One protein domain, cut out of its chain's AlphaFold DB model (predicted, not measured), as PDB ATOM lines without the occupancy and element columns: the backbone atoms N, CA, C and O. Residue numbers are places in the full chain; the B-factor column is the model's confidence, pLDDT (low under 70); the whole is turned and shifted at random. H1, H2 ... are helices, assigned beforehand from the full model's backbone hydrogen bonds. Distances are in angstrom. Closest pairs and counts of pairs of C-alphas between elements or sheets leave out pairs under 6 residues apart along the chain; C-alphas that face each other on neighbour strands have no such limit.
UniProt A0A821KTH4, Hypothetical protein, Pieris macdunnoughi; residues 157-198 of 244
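This is residues 157 to 198 of the 244 residues of the protein "Hypothetical protein" of Pieris macdunnoughi (UniProt A0A821KTH4). Two helices, H2 and H3, fold back on each other as a helical hairpin, and H1 reaches away from it like an arm, with its last residues near the open end of the hairpin, where H2 begins and H3 ends. The printed part has 42 residues with three named helices, in the order H1, H2, H3, and no named strand; its class is all helix. It is compact, with a radius of gyration of the C-alphas of 9.4 A, and its C-alphas span 26 by 18 by 14 A along the three main axes.

Find C-alpha 157 at (46.708, 22.308, 49.802); from there H1 runs through residues 157 to 167, 15.5 A from first to last C-alpha. Go on to C-alpha 170 at (42.173, 11.877, 29.895), where H2 begins; it holds residues 170 to 179 and is 14.3 A long. H3, residues 184 to 196, is the longest helix at 18.2 A and ends at C-alpha 196, at (53.314, 13.066, 29.694).

Look first at the hairpin of H2 and H3: they touch, and their closest C-alphas, those of Val 173 and Trp 190, are 6.2 A apart. They run opposite ways at a steep tilt of 36 degrees, only just beyond shallow. H1 is close to H3 but not clearly touching it; their closest C-alphas, those of Trp 166 and Ile 193, are 6.7 A apart. These two run the same way at a shallow tilt of 32 degrees, only just short of steep. H1 is also close to H2 but not clearly touching it, with the C-alphas of Met 165 and Val 173 the closest at 7.8 A; they run opposite ways at a steep tilt of 61 degrees. In the backbones of H1, H2 and H3, every O i to N i+4 pair is within hydrogen-bond range.

The two C-alphas farthest apart are those of Glu 157 and Gly 198, at 27.5 A. The printed part has no cut, and the links from H1 to H2 and from H2 to H3 are tight. The mean pLDDT of the printed part is 91.3, and no printed residue is under 70.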
ATOM      1  N   GLU A 157      47.871  22.215  50.687       85.06
ATOM      2  CA  GLU A 157      46.708  22.308  49.802       85.06
ATOM      3  C   GLU A 157      47.083  22.312  48.314       85.06
ATOM      4  O   GLU A 157      46.472  21.595  47.526       85.06
ATOM      5  N   GLN A 158      48.121  23.060  47.922       86.50
ATOM      6  CA  GLN A 158      48.554  23.085  46.528       86.50
ATOM      7  C   GLN A 158      49.044  21.706  46.088       86.50
ATOM      8  O   GLN A 158      48.720  21.267  44.991       86.50
ATOM      9  N   HIS A 159      49.771  21.009  46.964       85.94
ATOM     10  CA  HIS A 159      50.258  19.664  46.674       85.94
ATOM     11  C   HIS A 159      49.116  18.664  46.438       85.94
ATOM     12  O   HIS A 159      49.179  17.884  45.491       85.94
ATOM     13  N   LEU A 160      48.057  18.724  47.253       88.44
ATOM     14  CA  LEU A 160      46.866  17.890  47.064       88.44
ATOM     15  C   LEU A 160      46.155  18.203  45.741       88.44
ATOM     16  O   LEU A 160      45.748  17.275  45.047       88.44
ATOM     17  N   ARG A 161      46.063  19.485  45.354       88.81
ATOM     18  CA  ARG A 161      45.517  19.874  44.043       88.81
ATOM     19  C   ARG A 161      46.324  19.288  42.890       88.81
ATOM     20  O   ARG A 161      45.737  18.724  41.974       88.81
ATOM     21  N   ASP A 162      47.652  19.371  42.949       91.62
ATOM     22  CA  ASP A 162      48.484  18.840  41.868       91.62
ATOM     23  C   ASP A 162      48.339  17.315  41.753       91.62
ATOM     24  O   ASP A 162      48.243  16.798  40.645       91.62
ATOM     25  N   ILE A 163      48.264  16.589  42.877       92.69
ATOM     26  CA  ILE A 163      47.997  15.141  42.865       92.69
ATOM     27  C   ILE A 163      46.640  14.848  42.213       92.69
ATOM     28  O   ILE A 163      46.556  13.953  41.374       92.69
ATOM     29  N   GLY A 164      45.602  15.619  42.552       94.25
ATOM     30  CA  GLY A 164      44.280  15.490  41.936       94.25
ATOM     31  C   GLY A 164      44.321  15.678  40.418       94.25
ATOM     32  O   GLY A 164      43.714  14.903  39.687       94.25
ATOM     33  N   MET A 165      45.115  16.631  39.926       93.94
ATOM     34  CA  MET A 165      45.305  16.816  38.485       93.94
ATOM     35  C   MET A 165      45.941  15.593  37.813       93.94
ATOM     36  O   MET A 165      45.506  15.178  36.743       93.94
ATOM     37  N   TRP A 166      46.944  14.977  38.445       94.56
ATOM     38  CA  TRP A 166      47.575  13.756  37.924       94.56
ATOM     39  C   TRP A 166      46.662  12.530  37.964       94.56
ATOM     40  O   TRP A 166      46.905  11.582  37.219       94.56
ATOM     41  N   GLN A 167      45.635  12.538  38.812       95.50
ATOM     42  CA  GLN A 167      44.621  11.485  38.891       95.50
ATOM     43  C   GLN A 167      43.425  11.728  37.963       95.50
ATOM     44  O   GLN A 167      42.659  10.795  37.728       95.50
ATOM     45  N   ALA A 168      43.283  12.931  37.404       95.06
ATOM     46  CA  ALA A 168      42.208  13.256  36.475       95.06
ATOM     47  C   ALA A 168      42.224  12.332  35.250       95.06
ATOM     48  O   ALA A 168      43.276  11.852  34.810       95.06
ATOM     49  N   THR A 169      41.055  12.084  34.675       96.56
ATOM     50  CA  THR A 169      40.901  11.261  33.470       96.56
ATOM     51  C   THR A 169      41.436  11.982  32.229       96.56
ATOM     52  O   THR A 169      41.592  13.201  32.216       96.56
ATOM     53  N   ASN A 170      41.713  11.251  31.145       92.81
ATOM     54  CA  ASN A 170      42.173  11.877  29.895       92.81
ATOM     55  C   ASN A 170      41.144  12.870  29.326       92.81
ATOM     56  O   ASN A 170      41.531  13.896  28.774       92.81
ATOM     57  N   ILE A 171      39.849  12.589  29.500       91.94
ATOM     58  CA  ILE A 171      38.763  13.480  29.071       91.94
ATOM     59  C   ILE A 171      38.802  14.779  29.878       91.94
ATOM     60  O   ILE A 171      38.774  15.855  29.291       91.94
ATOM     61  N   GLU A 172      38.938  14.696  31.203       93.44
ATOM     62  CA  GLU A 172      39.037  15.880  32.064       93.44
ATOM     63  C   GLU A 172      40.288  16.709  31.766       93.44
ATOM     64  O   GLU A 172      40.207  17.934  31.728       93.44
ATOM     65  N   VAL A 173      41.435  16.066  31.516       93.81
ATOM     66  CA  VAL A 173      42.677  16.759  31.131       93.81
ATOM     67  C   VAL A 173      42.454  17.571  29.852       93.81
ATOM     68  O   VAL A 173      42.734  18.769  29.824       93.81
ATOM     69  N   MET A 174      41.888  16.950  28.812       91.69
ATOM     70  CA  MET A 174      41.597  17.631  27.544       91.69
ATOM     71  C   MET A 174      40.541  18.725  27.706       91.69
ATOM     72  O   MET A 174      40.664  19.799  27.122       91.69
ATOM     73  N   GLN A 175      39.528  18.488  28.537       91.81
ATOM     74  CA  GLN A 175      38.492  19.468  28.829       91.81
ATOM     75  C   GLN A 175      39.085  20.716  29.499       91.81
ATOM     76  O   GLN A 175      38.867  21.827  29.024       91.81
ATOM     77  N   ASN A 176      39.891  20.553  30.548       93.00
ATOM     78  CA  ASN A 176      40.523  21.678  31.246       93.00
ATOM     79  C   ASN A 176      41.484  22.466  30.340       93.00
ATOM     80  O   ASN A 176      41.552  23.694  30.436       93.00
ATOM     81  N   LEU A 177      42.177  21.787  29.419       90.06
ATOM     82  CA  LEU A 177      43.012  22.438  28.406       90.06
ATOM     83  C   LEU A 177      42.195  23.272  27.413       90.06
ATOM     84  O   LEU A 177      42.559  24.416  27.133       90.06
ATOM     85  N   LEU A 178      41.080  22.731  26.915       88.06
ATOM     86  CA  LEU A 178      40.198  23.408  25.961       88.06
ATOM     87  C   LEU A 178      39.502  24.623  26.571       88.06
ATOM     88  O   LEU A 178      39.471  25.692  25.963       88.06
ATOM     89  N   TYR A 179      38.976  24.477  27.787       88.19
ATOM     90  CA  TYR A 179      38.297  25.568  28.480       88.19
ATOM     91  C   TYR A 179      39.266  26.614  29.047       88.19
ATOM     92  O   TYR A 179      38.806  27.652  29.523       88.19
ATOM     93  N   ARG A 180      40.589  26.368  28.990       84.50
ATOM     94  CA  ARG A 180      41.638  27.208  29.600       84.50
ATOM     95  C   ARG A 180      41.257  27.652  31.014       84.50
ATOM     96  O   ARG A 180      41.443  28.807  31.396       84.50
ATOM     97  N   SER A 181      40.660  26.744  31.778       73.62
ATOM     98  CA  SER A 181      40.163  27.058  33.108       73.62
ATOM     99  C   SER A 181      41.318  27.055  34.101       73.62
ATOM    100  O   SER A 181      41.987  26.038  34.271       73.62
ATOM    101  N   GLY A 182      41.519  28.187  34.774       88.12
ATOM    102  CA  GLY A 182      42.459  28.307  35.884       88.12
ATOM    103  C   GLY A 182      43.517  29.385  35.689       88.12
ATOM    104  O   GLY A 182      43.431  30.259  34.826       88.12
ATOM    105  N   THR A 183      44.518  29.338  36.555       92.75
ATOM    106  CA  THR A 183      45.704  30.194  36.462       92.75
ATOM    107  C   THR A 183      46.653  29.701  35.365       92.75
ATOM    108  O   THR A 183      46.624  28.534  34.981       92.75
ATOM    109  N   LEU A 184      47.560  30.567  34.890       91.88
ATOM    110  CA  LEU A 184      48.597  30.174  33.922       91.88
ATOM    111  C   LEU A 184      49.422  28.965  34.413       91.88
ATOM    112  O   LEU A 184      49.786  28.103  33.623       91.88
ATOM    113  N   ASP A 185      49.676  28.877  35.723       91.50
ATOM    114  CA  ASP A 185      50.394  27.752  36.337       91.50
ATOM    115  C   ASP A 185      49.605  26.437  36.235       91.50
ATOM    116  O   ASP A 185      50.173  25.386  35.951       91.50
ATOM    117  N   GLU A 186      48.284  26.481  36.417       92.62
ATOM    118  CA  GLU A 186      47.418  25.310  36.242       92.62
ATOM    119  C   GLU A 186      47.344  24.887  34.777       92.62
ATOM    120  O   GLU A 186      47.424  23.695  34.492       92.62
ATOM    121  N   GLN A 187      47.283  25.844  33.849       91.56
ATOM    122  CA  GLN A 187      47.315  25.551  32.418       91.56
ATOM    123  C   GLN A 187      48.609  24.829  32.018       91.56
ATOM    124  O   GLN A 187      48.549  23.781  31.379       91.56
ATOM    125  N   ILE A 188      49.766  25.330  32.464       92.44
ATOM    126  CA  ILE A 188      51.071  24.699  32.213       92.44
ATOM    127  C   ILE A 188      51.111  23.280  32.794       92.44
ATOM    128  O   ILE A 188      51.641  22.359  32.172       92.44
ATOM    129  N   LYS A 189      50.540  23.068  33.984       94.25
ATOM    130  CA  LYS A 189      50.479  21.729  34.582       94.25
ATOM    131  C   LYS A 189      49.577  20.787  33.792       94.25
ATOM    132  O   LYS A 189      49.966  19.640  33.590       94.25
ATOM    133  N   TRP A 190      48.408  21.237  33.341       93.88
ATOM    134  CA  TRP A 190      47.531  20.423  32.497       93.88
ATOM    135  C   TRP A 190      48.208  20.047  31.176       93.88
ATOM    136  O   TRP A 190      48.111  18.899  30.750       93.88
ATOM    137  N   GLU A 191      48.956  20.971  30.575       92.81
ATOM    138  CA  GLU A 191      49.706  20.733  29.338       92.81
ATOM    139  C   GLU A 191      50.840  19.724  29.554       92.81
ATOM    140  O   GLU A 191      51.007  18.784  28.773       92.81
ATOM    141  N   ALA A 192      51.565  19.844  30.669       93.56
ATOM    142  CA  ALA A 192      52.586  18.880  31.059       93.56
ATOM    143  C   ALA A 192      51.998  17.478  31.291       93.56
ATOM    144  O   ALA A 192      52.591  16.487  30.865       93.56
ATOM    145  N   ILE A 193      50.822  17.377  31.922       93.81
ATOM    146  CA  ILE A 193      50.125  16.100  32.139       93.81
ATOM    147  C   ILE A 193      49.670  15.500  30.807       93.81
ATOM    148  O   ILE A 193      49.884  14.311  30.571       93.81
ATOM    149  N   ALA A 194      49.080  16.302  29.919       93.12
ATOM    150  CA  ALA A 194      48.668  15.852  28.593       93.12
ATOM    151  C   ALA A 194      49.858  15.348  27.773       93.12
ATOM    152  O   ALA A 194      49.793  14.259  27.206       93.12
ATOM    153  N   THR A 195      50.970  16.084  27.787       92.62
ATOM    154  CA  THR A 195      52.216  15.694  27.114       92.62
ATOM    155  C   THR A 195      52.771  14.394  27.693       92.62
ATOM    156  O   THR A 195      53.096  13.471  26.950       92.62
ATOM    157  N   ALA A 196      52.827  14.272  29.024       93.81
ATOM    158  CA  ALA A 196      53.314  13.066  29.694       93.81
ATOM    159  C   ALA A 196      52.458  11.828  29.385       93.81
ATOM    160  O   ALA A 196      52.961  10.706  29.405       93.81
ATOM    161  N   ARG A 197      51.169  12.026  29.090       92.12
ATOM    162  CA  ARG A 197      50.232  10.969  28.696       92.12
ATOM    163  C   ARG A 197      50.131  10.759  27.181       92.12
ATOM    164  O   ARG A 197      49.365   9.899  26.760       92.12
ATOM    165  N   GLY A 198      50.874  11.519  26.374       92.00
ATOM    166  CA  GLY A 198      50.828  11.436  24.912       92.00
ATOM    167  C   GLY A 198      49.517  11.935  24.293       92.00
ATOM    168  O   GLY A 198      49.162  11.500  23.205       92.00
TER     169      GLY A 198